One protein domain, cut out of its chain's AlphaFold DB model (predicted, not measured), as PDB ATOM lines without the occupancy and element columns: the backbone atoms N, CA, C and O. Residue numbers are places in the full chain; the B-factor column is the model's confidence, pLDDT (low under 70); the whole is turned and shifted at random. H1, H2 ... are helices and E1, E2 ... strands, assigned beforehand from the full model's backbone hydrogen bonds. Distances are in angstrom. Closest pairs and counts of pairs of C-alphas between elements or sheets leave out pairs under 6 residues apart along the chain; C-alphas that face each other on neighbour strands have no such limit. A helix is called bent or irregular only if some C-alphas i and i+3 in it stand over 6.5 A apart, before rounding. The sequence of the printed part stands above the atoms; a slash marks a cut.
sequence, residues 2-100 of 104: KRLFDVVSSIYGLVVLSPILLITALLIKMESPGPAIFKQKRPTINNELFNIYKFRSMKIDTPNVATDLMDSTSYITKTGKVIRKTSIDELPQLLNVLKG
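What this domain is: This is residues 2 to 100 of the 104 residues of the protein "Capsular polysaccharide synthesis enzyme Cap5M" of Staphylococcus aureus (UniProt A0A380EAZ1). A long helix, H1, bends into an arch of two arms, H1a and H1b, and H4 lies in the middle between H1a and a two-stranded hairpin, E1 and E2, packing on E2. H3 packs on H1b, while a long link runs out to little H2, and residues 64 to 69 of that link stick out. The printed part has 99 residues with four named helices and two named strands, in the order H1, E1, E2, H2, H3, H4; the sheet, E1 - E2, is antiparallel and the class is mixed, helices and strands. The whole is only just compact, close to loose, with a radius of gyration of the C-alphas of 14.8 A and spans of 43 by 35 by 22 A.

How they stand to each other: H1, residues 2 to 31, was assigned as one helix by its hydrogen bonds but is bent, with C-alphas 16 and 19 7.4 A apart; its arms H1a, residues 2 to 16, and H1b, residues 19 to 31, stand at a steep tilt of 64 degrees. H1a touches H4, residues 88 to 99, with residues 94 to 98 of H4 alone; the closest C-alphas, of Ser 10 and Leu 94, are 5.4 A apart, and they run opposite ways at a steep tilt of 45 degrees. H1b touches H3, residues 78 to 85, closest at the C-alphas of Ile 28 and Thr 79, 6.5 A, opposite ways at a steep tilt of 42 degrees. E1, residues 37 to 43, and E2, residues 49 to 55, form an antiparallel hairpin at 148 degrees, with N 40 and O 52 at 3.0 A and N 52 and O 40 at 2.8 A, within hydrogen-bond range. E2 and H4 have 18 pairs of C-alphas within 8 A, the closest those of Phe 55 and Asp 89, 4.6 A. H2, residues 72 to 75, touches no helix and is apart from H3. Every O i to N i+4 pair is within hydrogen-bond range in H1a, H1b and H3; H4 has 3 of 8, beside 8 of 9 O i to N i+3 pairs, and H2 is too short for an O i to N i+4 pair.

Where its parts are: H1a begins at C-alpha 2, (-46.276, 53.720, 21.595), and is 20.9 A long; H1b is 18.6 A and ends at C-alpha 31, (-10.447, 47.008, 8.305). E1 is 19.3 A and E2 19.1 A from first to last C-alpha. H2 measures 5.7 A and H3 11.2 A. H4, 19.6 A, is irregular, with C-alphas 89 and 92 7.1 A apart, and ends at C-alpha 99, (-36.397, 59.993, 13.504).

The domain as a whole: The two C-alphas farthest apart, of Leu 4 and Leu 69, are 44.1 A from each other. The printed part has no cut. The link from E2 to H2, 16 residues, is long; the other links are tight. The mean pLDDT of the printed part is 86.9, and residues 63 to 73 are under 70.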
ATOM      1  N   LYS A   2     -47.321  54.493  22.301       83.06
ATOM      2  CA  LYS A   2     -46.276  53.720  21.595       83.06
ATOM      3  C   LYS A   2     -45.063  54.560  21.148       83.06
ATOM      4  O   LYS A   2     -43.937  54.236  21.479       83.06
ATOM      5  N   ARG A   3     -45.299  55.731  20.539       87.56
ATOM      6  CA  ARG A   3     -44.219  56.621  20.069       87.56
ATOM      7  C   ARG A   3     -43.276  57.115  21.173       87.56
ATOM      8  O   ARG A   3     -42.078  57.215  20.943       87.56
ATOM      9  N   LEU A   4     -43.812  57.448  22.349       89.94
ATOM     10  CA  LEU A   4     -42.998  57.912  23.474       89.94
ATOM     11  C   LEU A   4     -42.126  56.770  24.002       89.94
ATOM     12  O   LEU A   4     -40.940  56.971  24.241       89.94
ATOM     13  N   PHE A   5     -42.703  55.573  24.118       92.00
ATOM     14  CA  PHE A   5     -41.974  54.369  24.498       92.00
ATOM     15  C   PHE A   5     -40.839  54.053  23.515       92.00
ATOM     16  O   PHE A   5     -39.718  53.810  23.956       92.00
ATOM     17  N   ASP A   6     -41.097  54.136  22.206       91.25
ATOM     18  CA  ASP A   6     -40.092  53.881  21.168       91.25
ATOM     19  C   ASP A   6     -38.920  54.868  21.256       91.25
ATOM     20  O   ASP A   6     -37.751  54.481  21.188       91.25
ATOM     21  N   VAL A   7     -39.217  56.158  21.444       91.56
ATOM     22  CA  VAL A   7     -38.195  57.206  21.570       91.56
ATOM     23  C   VAL A   7     -37.382  57.021  22.851       91.56
ATOM     24  O   VAL A   7     -36.158  57.004  22.793       91.56
ATOM     25  N   VAL A   8     -38.028  56.823  24.002       93.88
ATOM     26  CA  VAL A   8     -37.318  56.633  25.280       93.88
ATOM     27  C   VAL A   8     -36.449  55.373  25.241       93.88
ATOM     28  O   VAL A   8     -35.272  55.429  25.600       93.88
ATOM     29  N   SER A   9     -36.990  54.262  24.740       93.06
ATOM     30  CA  SER A   9     -36.267  52.991  24.636       93.06
ATOM     31  C   SER A   9     -35.100  53.063  23.651       93.06
ATOM     32  O   SER A   9     -34.039  52.510  23.927       93.06
ATOM     33  N   SER A  10     -35.247  53.779  22.531       92.88
ATOM     34  CA  SER A  10     -34.150  53.957  21.569       92.88
ATOM     35  C   SER A  10     -33.048  54.882  22.084       92.88
ATOM     36  O   SER A  10     -31.876  54.569  21.878       92.88
ATOM     37  N   ILE A  11     -33.374  55.957  22.816       93.88
ATOM     38  CA  ILE A  11     -32.361  56.782  23.506       93.88
ATOM     39  C   ILE A  11     -31.612  55.933  24.534       93.88
ATOM     40  O   ILE A  11     -30.383  55.914  24.535       93.88
ATOM     41  N   TYR A  12     -32.343  55.203  25.381       95.25
ATOM     42  CA  TYR A  12     -31.746  54.327  26.387       95.25
ATOM     43  C   TYR A  12     -30.829  53.277  25.745       95.25
ATOM     44  O   TYR A  12     -29.672  53.138  26.142       95.25
ATOM     45  N   GLY A  13     -31.306  52.606  24.693       94.19
ATOM     46  CA  GLY A  13     -30.523  51.648  23.918       94.19
ATOM     47  C   GLY A  13     -29.257  52.267  23.326       94.19
ATOM     48  O   GLY A  13     -28.186  51.683  23.455       94.19
ATOM     49  N   LEU A  14     -29.338  53.467  22.744       93.69
ATOM     50  CA  LEU A  14     -28.170  54.165  22.195       93.69
ATOM     51  C   LEU A  14     -27.137  54.516  23.266       93.69
ATOM     52  O   LEU A  14     -25.945  54.381  23.007       93.69
ATOM     53  N   VAL A  15     -27.569  54.940  24.456       95.62
ATOM     54  CA  VAL A  15     -26.659  55.270  25.564       95.62
ATOM     55  C   VAL A  15     -25.973  54.010  26.086       95.62
ATOM     56  O   VAL A  15     -24.744  53.965  26.144       95.62
ATOM     57  N   VAL A  16     -26.744  52.965  26.401       95.88
ATOM     58  CA  VAL A  16     -26.221  51.707  26.959       95.88
ATOM     59  C   VAL A  16     -25.325  50.976  25.960       95.88
ATOM     60  O   VAL A  16     -24.269  50.469  26.328       95.88
ATOM     61  N   LEU A  17     -25.710  50.949  24.683       94.62
ATOM     62  CA  LEU A  17     -24.949  50.286  23.625       94.62
ATOM     63  C   LEU A  17     -23.860  51.183  23.022       94.62
ATOM     64  O   LEU A  17     -23.102  50.711  22.173       94.62
ATOM     65  N   SER A  18     -23.732  52.444  23.453       94.69
ATOM     66  CA  SER A  18     -22.736  53.381  22.911       94.69
ATOM     67  C   SER A  18     -21.300  52.839  22.914       94.69
ATOM     68  O   SER A  18     -20.629  53.023  21.894       94.69
ATOM     69  N   PRO A  19     -20.817  52.092  23.935       95.38
ATOM     70  CA  PRO A  19     -19.468  51.530  23.887       95.38
ATOM     71  C   PRO A  19     -19.322  50.501  22.759       95.38
ATOM     72  O   PRO A  19     -18.333  50.513  22.028       95.38
ATOM     73  N   ILE A  20     -20.338  49.655  22.554       94.62
ATOM     74  CA  ILE A  20     -20.357  48.632  21.498       94.62
ATOM     75  C   ILE A  20     -20.418  49.289  20.118       94.62
ATOM     76  O   ILE A  20     -19.678  48.885  19.216       94.62
ATOM     77  N   LEU A  21     -21.256  50.318  19.953       93.44
ATOM     78  CA  LEU A  21     -21.361  51.088  18.711       93.44
ATOM     79  C   LEU A  21     -20.016  51.733  18.343       93.44
ATOM     80  O   LEU A  21     -19.592  51.651  17.190       93.44
ATOM     81  N   LEU A  22     -19.330  52.336  19.320       95.25
ATOM     82  CA  LEU A  22     -18.031  52.979  19.118       95.25
ATOM     83  C   LEU A  22     -16.937  51.970  18.766       95.25
ATOM     84  O   LEU A  22     -16.237  52.163  17.773       95.25
ATOM     85  N   ILE A  23     -16.820  50.872  19.522       95.19
ATOM     86  CA  ILE A  23     -15.835  49.813  19.248       95.19
ATOM     87  C   ILE A  23     -16.067  49.231  17.853       95.19
ATOM     88  O   ILE A  23     -15.134  49.115  17.062       95.19
ATOM     89  N   THR A  24     -17.323  48.939  17.514       94.06
ATOM     90  CA  THR A  24     -17.683  48.411  16.194       94.06
ATOM     91  C   THR A  24     -17.319  49.394  15.081       94.06
ATOM     92  O   THR A  24     -16.718  49.004  14.080       94.06
ATOM     93  N   ALA A  25     -17.618  50.686  15.258       94.00
ATOM     94  CA  ALA A  25     -17.270  51.715  14.283       94.00
ATOM     95  C   ALA A  25     -15.752  51.839  14.065       94.00
ATOM     96  O   ALA A  25     -15.315  52.035  12.927       94.00
ATOM     97  N   LEU A  26     -14.954  51.714  15.131       94.44
ATOM     98  CA  LEU A  26     -13.493  51.722  15.055       94.44
ATOM     99  C   LEU A  26     -12.965  50.495  14.307       94.44
ATOM    100  O   LEU A  26     -12.207  50.662  13.353       94.44
ATOM    101  N   LEU A  27     -13.423  49.289  14.656       93.38
ATOM    102  CA  LEU A  27     -13.020  48.046  13.984       93.38
ATOM    103  C   LEU A  27     -13.314  48.089  12.474       93.38
ATOM    104  O   LEU A  27     -12.453  47.763  11.658       93.38
ATOM    105  N   ILE A  28     -14.491  48.589  12.085       92.69
ATOM    106  CA  ILE A  28     -14.872  48.737  10.671       92.69
ATOM    107  C   ILE A  28     -13.968  49.732   9.931       92.69
ATOM    108  O   ILE A  28     -13.654  49.514   8.757       92.69
ATOM    109  N   LYS A  29     -13.575  50.833  10.585       91.00
ATOM    110  CA  LYS A  29     -12.663  51.837  10.010       91.00
ATOM    111  C   LYS A  29     -11.227  51.332   9.900       91.00
ATOM    112  O   LYS A  29     -10.519  51.755   8.992       91.00
ATOM    113  N   MET A  30     -10.805  50.451  10.803       90.38
ATOM    114  CA  MET A  30      -9.482  49.827  10.757       90.38
ATOM    115  C   MET A  30      -9.377  48.784   9.638       90.38
ATOM    116  O   MET A  30      -8.323  48.659   9.025       90.38
ATOM    117  N   GLU A  31     -10.454  48.046   9.349       88.38
ATOM    118  CA  GLU A  31     -10.447  47.008   8.305       88.38
ATOM    119  C   GLU A  31     -10.619  47.551   6.878       88.38
ATOM    120  O   GLU A  31     -10.154  46.927   5.926       88.38
ATOM    121  N   SER A  32     -11.311  48.680   6.699       83.38
ATOM    122  CA  SER A  32     -11.570  49.270   5.382       83.38
ATOM    123  C   SER A  32     -11.687  50.794   5.483       83.38
ATOM    124  O   SER A  32     -12.356  51.288   6.398       83.38
ATOM    125  N   PRO A  33     -11.158  51.560   4.507       84.56
ATOM    126  CA  PRO A  33     -11.345  53.012   4.467       84.56
ATOM    127  C   PRO A  33     -12.836  53.395   4.409       84.56
ATOM    128  O   PRO A  33     -13.694  52.567   4.108       84.56
ATOM    129  N   GLY A  34     -13.166  54.651   4.726       86.31
ATOM    130  CA  GLY A  34     -14.509  55.242   4.595       86.31
ATOM    131  C   GLY A  34     -15.453  55.108   5.808       86.31
ATOM    132  O   GLY A  34     -15.023  54.755   6.907       86.31
ATOM    133  N   PRO A  35     -16.748  55.447   5.643       90.06
ATOM    134  CA  PRO A  35     -17.692  55.567   6.753       90.06
ATOM    135  C   PRO A  35     -18.126  54.205   7.317       90.06
ATOM    136  O   PRO A  35     -18.495  53.300   6.572       90.06
ATOM    137  N   ALA A  36     -18.141  54.084   8.648       92.75
ATOM    138  CA  ALA A  36     -18.563  52.858   9.329       92.75
ATOM    139  C   ALA A  36     -20.074  52.604   9.240       92.75
ATOM    140  O   ALA A  36     -20.497  51.455   9.247       92.75
ATOM    141  N   ILE A  37     -20.881  53.664   9.155       93.00
ATOM    142  CA  ILE A  37     -22.334  53.580   8.991       93.00
ATOM    143  C   ILE A  37     -22.663  53.918   7.542       93.00
ATOM    144  O   ILE A  37     -22.212  54.943   7.027       93.00
ATOM    145  N   PHE A  38     -23.475  53.083   6.901       90.56
ATOM    146  CA  PHE A  38     -24.019  53.348   5.575       90.56
ATOM    147  C   PHE A  38     -25.547  53.425   5.628       90.56
ATOM    148  O   PHE A  38     -26.186  52.974   6.582       90.56
ATOM    149  N   LYS A  39     -26.124  54.051   4.601       90.88
ATOM    150  CA  LYS A  39     -27.570  54.185   4.431       90.88
ATOM    151  C   LYS A  39     -28.021  53.238   3.330       90.88
ATOM    152  O   LYS A  39     -27.449  53.261   2.242       90.88
ATOM    153  N   GLN A  40     -29.058  52.452   3.591       88.94
ATOM    154  CA  GLN A  40     -29.704  51.614   2.583       88.94
ATOM    155  C   GLN A  40     -31.153  52.067   2.394       88.94
ATOM    156  O   GLN A  40     -31.867  52.300   3.363       88.94
ATOM    157  N   LYS A  41     -31.608  52.193   1.145       90.31
ATOM    158  CA  LYS A  41     -33.021  52.477   0.874       90.31
ATOM    159  C   LYS A  41     -33.848  51.214   1.098       90.31
ATOM    160  O   LYS A  41     -33.498  50.151   0.578       90.31
ATOM    161  N   ARG A  42     -34.929  51.326   1.865       87.44
ATOM    162  CA  ARG A  42     -35.908  50.255   2.084       87.44
ATOM    163  C   ARG A  42     -37.325  50.789   1.852       87.44
ATOM    164  O   ARG A  42     -37.601  51.915   2.267       87.44
ATOM    165  N   PRO A  43     -38.199  50.020   1.178       88.50
ATOM    166  CA  PRO A  43     -39.603  50.381   1.036       88.50
ATOM    167  C   PRO A  43     -40.340  50.167   2.362       88.50
ATOM    168  O   PRO A  43     -40.101  49.181   3.064       88.50
ATOM    169  N   THR A  44     -41.229  51.092   2.706       84.31
ATOM    170  CA  THR A  44     -42.229  50.921   3.763       84.31
ATOM    171  C   THR A  44     -43.449  50.169   3.229       84.31
ATOM    172  O   THR A  44     -43.572  49.912   2.031       84.31
ATOM    173  N   ILE A  45     -44.395  49.854   4.118       81.81
ATOM    174  CA  ILE A  45     -45.681  49.247   3.740       81.81
ATOM    175  C   ILE A  45     -46.507  50.135   2.793       81.81
ATOM    176  O   ILE A  45     -47.261  49.624   1.975       81.81
ATOM    177  N   ASN A  46     -46.304  51.456   2.851       85.50
ATOM    178  CA  ASN A  46     -46.952  52.436   1.977       85.50
ATOM    179  C   ASN A  46     -46.147  52.699   0.692       85.50
ATOM    180  O   ASN A  46     -46.413  53.664  -0.016       85.50
ATOM    181  N   ASN A  47     -45.149  51.857   0.397       84.00
ATOM    182  CA  ASN A  47     -44.257  51.975  -0.756       84.00
ATOM    183  C   ASN A  47     -43.411  53.265  -0.781       84.00
ATOM    184  O   ASN A  47     -42.848  53.637  -1.810       84.00
ATOM    185  N   GLU A  48     -43.279  53.939   0.361       86.69
ATOM    186  CA  GLU A  48     -42.370  55.070   0.520       86.69
ATOM    187  C   GLU A  48     -40.963  54.555   0.823       86.69
ATOM    188  O   GLU A  48     -40.780  53.596   1.572       86.69
ATOM    189  N   LEU A  49     -39.939  55.179   0.246       88.06
ATOM    190  CA  LEU A  49     -38.554  54.795   0.504       88.06
ATOM    191  C   LEU A  49     -38.016  55.563   1.709       88.06
ATOM    192  O   LEU A  49     -37.956  56.791   1.683       88.06
ATOM    193  N   PHE A  50     -37.522  54.842   2.715       89.56
ATOM    194  CA  PHE A  50     -36.756  55.433   3.812       89.56
ATOM    195  C   PHE A  50     -35.328  54.887   3.848       89.56
ATOM    196  O   PHE A  50     -35.012  53.838   3.277       89.56
ATOM    197  N   ASN A  51     -34.434  55.636   4.492       91.62
ATOM    198  CA  ASN A  51     -33.023  55.278   4.593       91.62
ATOM    199  C   ASN A  51     -32.751  54.577   5.920       91.62
ATOM    200  O   ASN A  51     -32.657  55.244   6.944       91.62
ATOM    201  N   ILE A  52     -32.543  53.265   5.906       93.00
ATOM    202  CA  ILE A  52     -32.140  52.510   7.092       93.00
ATOM    203  C   ILE A  52     -30.643  52.707   7.371       93.00
ATOM    204  O   ILE A  52     -29.826  52.654   6.445       93.00
ATOM    205  N   TYR A  53     -30.280  52.952   8.632       93.81
ATOM    206  CA  TYR A  53     -28.882  53.056   9.063       93.81
ATOM    207  C   TYR A  53     -28.365  51.682   9.479       93.81
ATOM    208  O   TYR A  53     -28.960  51.028  10.329       93.81
ATOM    209  N   LYS A  54     -27.230  51.259   8.919       93.81
ATOM    210  CA  LYS A  54     -26.562  50.009   9.298       93.81
ATOM    211  C   LYS A  54     -25.059  50.195   9.379       93.81
ATOM    212  O   LYS A  54     -24.495  51.054   8.694       93.81
ATOM    213  N   PHE A  55     -24.392  49.368  10.173       94.75
ATOM    214  CA  PHE A  55     -22.945  49.266  10.076       94.75
ATOM    215  C   PHE A  55     -22.540  48.559   8.790       94.75
ATOM    216  O   PHE A  55     -23.133  47.570   8.352       94.75
ATOM    217  N   ARG A  56     -21.478  49.070   8.184       92.25
ATOM    218  CA  ARG A  56     -20.887  48.512   6.984       92.25
ATOM    219  C   ARG A  56     -20.216  47.182   7.320       92.25
ATOM    220  O   ARG A  56     -19.260  47.131   8.082       92.25
ATOM    221  N   SER A  57     -20.705  46.116   6.698       88.81
ATOM    222  CA  SER A  57     -20.169  44.755   6.843       88.81
ATOM    223  C   SER A  57     -19.318  44.304   5.648       88.81
ATOM    224  O   SER A  57     -18.607  43.304   5.747       88.81
ATOM    225  N   MET A  58     -19.347  45.047   4.538       87.44
ATOM    226  CA  MET A  58     -18.644  44.729   3.289       87.44
ATOM    227  C   MET A  58     -17.570  45.776   2.968       87.44
ATOM    228  O   MET A  58     -17.666  46.922   3.415       87.44
ATOM    229  N   LYS A  59     -16.539  45.389   2.211       82.69
ATOM    230  CA  LYS A  59     -15.481  46.302   1.739       82.69
ATOM    231  C   LYS A  59     -16.044  47.341   0.761       82.69
ATOM    232  O   LYS A  59     -17.048  47.085   0.102       82.69
ATOM    233  N   ILE A  60     -15.393  48.502   0.647       76.00
ATOM    234  CA  ILE A  60     -15.818  49.560  -0.291       76.00
ATOM    235  C   ILE A  60     -15.775  49.090  -1.744       76.00
ATOM    236  O   ILE A  60     -16.692  49.391  -2.499       76.00
ATOM    237  N   ASP A  61     -14.773  48.292  -2.102       73.19
ATOM    238  CA  ASP A  61     -14.560  47.841  -3.481       73.19
ATOM    239  C   ASP A  61     -15.482  46.678  -3.886       73.19
ATOM    240  O   ASP A  61     -15.216  45.981  -4.861       73.19
ATOM    241  N   THR A  62     -16.554  46.427  -3.124       71.19
ATOM    242  CA  THR A  62     -17.560  45.423  -3.481       71.19
ATOM    243  C   THR A  62     -18.304  45.906  -4.726       71.19
ATOM    244  O   THR A  62     -18.990  46.931  -4.652       71.19
ATOM    245  N   PRO A  63     -18.225  45.202  -5.866       68.25
ATOM    246  CA  PRO A  63     -18.957  45.620  -7.049       68.25
ATOM    247  C   PRO A  63     -20.458  45.380  -6.858       68.25
ATOM    248  O   PRO A  63     -20.895  44.416  -6.230       68.25
ATOM    249  N   ASN A  64     -21.256  46.298  -7.399       64.94
ATOM    250  CA  ASN A  64     -22.710  46.313  -7.262       64.94
ATOM    251  C   ASN A  64     -23.367  45.353  -8.270       64.94
ATOM    252  O   ASN A  64     -24.054  45.776  -9.197       64.94
ATOM    253  N   VAL A  65     -23.078  44.061  -8.128       61.47
ATOM    254  CA  VAL A  65     -23.648  42.965  -8.925       61.47
ATOM    255  C   VAL A  65     -24.571  42.116  -8.057       61.47
ATOM    256  O   VAL A  65     -24.408  42.047  -6.839       61.47
ATOM    257  N   ALA A  66     -25.569  41.494  -8.688       56.72
ATOM    258  CA  ALA A  66     -26.526  40.631  -8.002       56.72
ATOM    259  C   ALA A  66     -25.793  39.547  -7.192       56.72
ATOM    260  O   ALA A  66     -24.884  38.893  -7.702       56.72
ATOM    261  N   THR A  67     -26.207  39.366  -5.936       55.84
ATOM    262  CA  THR A  67     -25.587  38.463  -4.951       55.84
ATOM    263  C   THR A  67     -25.454  37.021  -5.453       55.84
ATOM    264  O   THR A  67     -24.547  36.322  -5.019       55.84
ATOM    265  N   ASP A  68     -26.308  36.597  -6.390       54.59
ATOM    266  CA  ASP A  68     -26.313  35.247  -6.969       54.59
ATOM    267  C   ASP A  68     -25.178  35.005  -7.981       54.59
ATOM    268  O   ASP A  68     -24.846  33.862  -8.282       54.59
ATOM    269  N   LEU A  69     -24.563  36.072  -8.503       52.81
ATOM    270  CA  LEU A  69     -23.480  36.013  -9.494       52.81
ATOM    271  C   LEU A  69     -22.095  36.253  -8.876       52.81
ATOM    272  O   LEU A  69     -21.086  36.219  -9.578       52.81
ATOM    273  N   MET A  70     -22.037  36.507  -7.567       58.88
ATOM    274  CA  MET A  70     -20.805  36.784  -6.847       58.88
ATOM    275  C   MET A  70     -20.651  35.904  -5.623       58.88
ATOM    276  O   MET A  70     -21.590  35.703  -4.857       58.88
ATOM    277  N   ASP A  71     -19.409  35.506  -5.350       65.62
ATOM    278  CA  ASP A  71     -19.042  35.062  -4.015       65.62
ATOM    279  C   ASP A  71     -19.049  36.265  -3.060       65.62
ATOM    280  O   ASP A  71     -18.028  36.879  -2.737       65.62
ATOM    281  N   SER A  72     -20.251  36.634  -2.622       64.12
ATOM    282  CA  SER A  72     -20.492  37.724  -1.682       64.12
ATOM    283  C   SER A  72     -19.719  37.541  -0.373       64.12
ATOM    284  O   SER A  72     -19.455  38.528   0.317       64.12
ATOM    285  N   THR A  73     -19.290  36.313  -0.048       68.88
ATOM    286  CA  THR A  73     -18.504  36.021   1.154       68.88
ATOM    287  C   THR A  73     -17.081  36.574   1.078       68.88
ATOM    288  O   THR A  73     -16.562  37.019   2.103       68.88
ATOM    289  N   SER A  74     -16.499  36.671  -0.123       74.38
ATOM    290  CA  SER A  74     -15.151  37.211  -0.352       74.38
ATOM    291  C   SER A  74     -15.028  38.712  -0.031       74.38
ATOM    292  O   SER A  74     -13.941  39.208   0.287       74.38
ATOM    293  N   TYR A  75     -16.148  39.444  -0.054       81.69
ATOM    294  CA  TYR A  75     -16.201  40.889   0.201       81.69
ATOM    295  C   TYR A  75     -16.659  41.256   1.618       81.69
ATOM    296  O   TYR A  75     -16.573  42.423   2.016       81.69
ATOM    297  N   ILE A  76     -17.124  40.277   2.403       86.88
ATOM    298  CA  ILE A  76     -17.479  40.482   3.809       86.88
ATOM    299  C   ILE A  76     -16.191  40.618   4.622       86.88
ATOM    300  O   ILE A  76     -15.271  39.806   4.545       86.88
ATOM    301  N   THR A  77     -16.129  41.671   5.426       88.56
ATOM    302  CA  THR A  77     -14.998  41.933   6.319       88.56
ATOM    303  C   THR A  77     -15.029  40.989   7.534       88.56
ATOM    304  O   THR A  77     -16.078  40.424   7.855       88.56
ATOM    305  N   LYS A  78     -13.902  40.776   8.231       89.75
ATOM    306  CA  LYS A  78     -13.882  39.855   9.388       89.75
ATOM    307  C   LYS A  78     -14.797  40.377  10.495       89.75
ATOM    308  O   LYS A  78     -15.625  39.620  11.005       89.75
ATOM    309  N   THR A  79     -14.719  41.676  10.775       91.19
ATOM    310  CA  THR A  79     -15.653  42.373  11.666       91.19
ATOM    311  C   THR A  79     -17.082  42.270  11.136       91.19
ATOM    312  O   THR A  79     -17.983  41.888  11.878       91.19
ATOM    313  N   GLY A  80     -17.281  42.492   9.832       89.88
ATOM    314  CA  GLY A  80     -18.562  42.349   9.134       89.88
ATOM    315  C   GLY A  80     -19.257  41.002   9.347       89.88
ATOM    316  O   GLY A  80     -20.469  40.958   9.556       89.88
ATOM    317  N   LYS A  81     -18.496  39.903   9.338       89.94
ATOM    318  CA  LYS A  81     -19.012  38.548   9.577       89.94
ATOM    319  C   LYS A  81     -19.532  38.379  11.005       89.94
ATOM    320  O   LYS A  81     -20.573  37.759  11.202       89.94
ATOM    321  N   VAL A  82     -18.821  38.937  11.988       92.75
ATOM    322  CA  VAL A  82     -19.217  38.873  13.403       92.75
ATOM    323  C   VAL A  82     -20.464  39.714  13.642       92.75
ATOM    324  O   VAL A  82     -21.447  39.183  14.148       92.75
ATOM    325  N   ILE A  83     -20.463  40.980  13.213       93.25
ATOM    326  CA  ILE A  83     -21.577  41.902  13.484       93.25
ATOM    327  C   ILE A  83     -22.883  41.472  12.816       93.25
ATOM    328  O   ILE A  83     -23.936  41.685  13.398       93.25
ATOM    329  N   ARG A  84     -22.818  40.813  11.646       91.88
ATOM    330  CA  ARG A  84     -23.990  40.203  10.996       91.88
ATOM    331  C   ARG A  84     -24.524  39.006  11.775       91.88
ATOM    332  O   ARG A  84     -25.729  38.807  11.845       91.88
ATOM    333  N   LYS A  85     -23.634  38.187  12.348       91.38
ATOM    334  CA  LYS A  85     -24.025  37.010  13.137       91.38
ATOM    335  C   LYS A  85     -24.669  37.407  14.468       91.38
ATOM    336  O   LYS A  85     -25.509  36.673  14.973       91.38
ATOM    337  N   THR A  86     -24.258  38.537  15.036       92.50
ATOM    338  CA  THR A  86     -24.760  39.051  16.318       92.50
ATOM    339  C   THR A  86     -25.814  40.151  16.167       92.50
ATOM    340  O   THR A  86     -26.205  40.738  17.172       92.50
ATOM    341  N   SER A  87     -26.248  40.461  14.940       91.88
ATOM    342  CA  SER A  87     -27.171  41.563  14.610       91.88
ATOM    343  C   SER A  87     -26.720  42.946  15.102       91.88
ATOM    344  O   SER A  87     -27.507  43.890  15.180       91.88
ATOM    345  N   ILE A  88     -25.431  43.099  15.421       93.44
ATOM    346  CA  ILE A  88     -24.849  44.380  15.835       93.44
ATOM    347  C   ILE A  88     -24.900  45.381  14.677       93.44
ATOM    348  O   ILE A  88     -24.991  46.588  14.906       93.44
ATOM    349  N   ASP A  89     -24.876  44.901  13.429       93.50
ATOM    350  CA  ASP A  89     -24.933  45.761  12.250       93.50
ATOM    351  C   ASP A  89     -26.229  46.569  12.134       93.50
ATOM    352  O   ASP A  89     -26.249  47.604  11.465       93.50
ATOM    353  N   GLU A  90     -27.279  46.138  12.826       93.25
ATOM    354  CA  GLU A  90     -28.591  46.773  12.844       93.25
ATOM    355  C   GLU A  90     -28.773  47.785  13.977       93.25
ATOM    356  O   GLU A  90     -29.696  48.588  13.924       93.25
ATOM    357  N   LEU A  91     -27.877  47.841  14.964       93.12
ATOM    358  CA  LEU A  91     -28.005  48.782  16.084       93.12
ATOM    359  C   LEU A  91     -28.074  50.269  15.672       93.12
ATOM    360  O   LEU A  91     -28.807  51.020  16.319       93.12
ATOM    361  N   PRO A  92     -27.406  50.736  14.593       94.19
ATOM    362  CA  PRO A  92     -27.595  52.101  14.104       94.19
ATOM    363  C   PRO A  92     -29.043  52.433  13.703       94.19
ATOM    364  O   PRO A  92     -29.388  53.613  13.645       94.19
ATOM    365  N   GLN A  93     -29.909  51.434  13.486       93.94
ATOM    366  CA  GLN A  93     -31.335  51.630  13.201       93.94
ATOM    367  C   GLN A  93     -32.099  52.274  14.360       93.94
ATOM    368  O   GLN A  93     -33.147  52.876  14.133       93.94
ATOM    369  N   LEU A  94     -31.565  52.257  15.586       92.25
ATOM    370  CA  LEU A  94     -32.131  53.033  16.693       92.25
ATOM    371  C   LEU A  94     -32.226  54.533  16.345       92.25
ATOM    372  O   LEU A  94     -33.145  55.215  16.793       92.25
ATOM    373  N   LEU A  95     -31.355  55.042  15.462       91.88
ATOM    374  CA  LEU A  95     -31.463  56.400  14.918       91.88
ATOM    375  C   LEU A  95     -32.690  56.580  14.008       91.88
ATOM    376  O   LEU A  95     -33.281  57.659  14.003       91.88
ATOM    377  N   ASN A  96     -33.092  55.552  13.252       92.62
ATOM    378  CA  ASN A  96     -34.338  55.572  12.472       92.62
ATOM    379  C   ASN A  96     -35.556  55.645  13.396       92.62
ATOM    380  O   ASN A  96     -36.497  56.391  13.114       92.62
ATOM    381  N   VAL A  97     -35.514  54.923  14.521       91.50
ATOM    382  CA  VAL A  97     -36.570  54.977  15.540       91.50
ATOM    383  C   VAL A  97     -36.683  56.384  16.114       91.50
ATOM    384  O   VAL A  97     -37.779  56.946  16.133       91.50
ATOM    385  N   LEU A  98     -35.567  57.024  16.477       89.19
ATOM    386  CA  LEU A  98     -35.587  58.419  16.932       89.19
ATOM    387  C   LEU A  98     -36.198  59.365  15.893       89.19
ATOM    388  O   LEU A  98     -37.047  60.186  16.235       89.19
ATOM    389  N   LYS A  99     -35.848  59.195  14.614       88.19
ATOM    390  CA  LYS A  99     -36.397  59.993  13.504       88.19
ATOM    391  C   LYS A  99     -37.871  59.726  13.210       88.19
ATOM    392  O   LYS A  99     -38.514  60.550  12.574       88.19
ATOM    393  N   GLY A 100     -38.416  58.608  13.689       86.25
ATOM    394  CA  GLY A 100     -39.798  58.205  13.411       86.25
ATOM    395  C   GLY A 100     -39.986  57.542  12.059       86.25
ATOM    396  O   GLY A 100     -41.116  57.378  11.621       86.25
TER     397      GLY A 100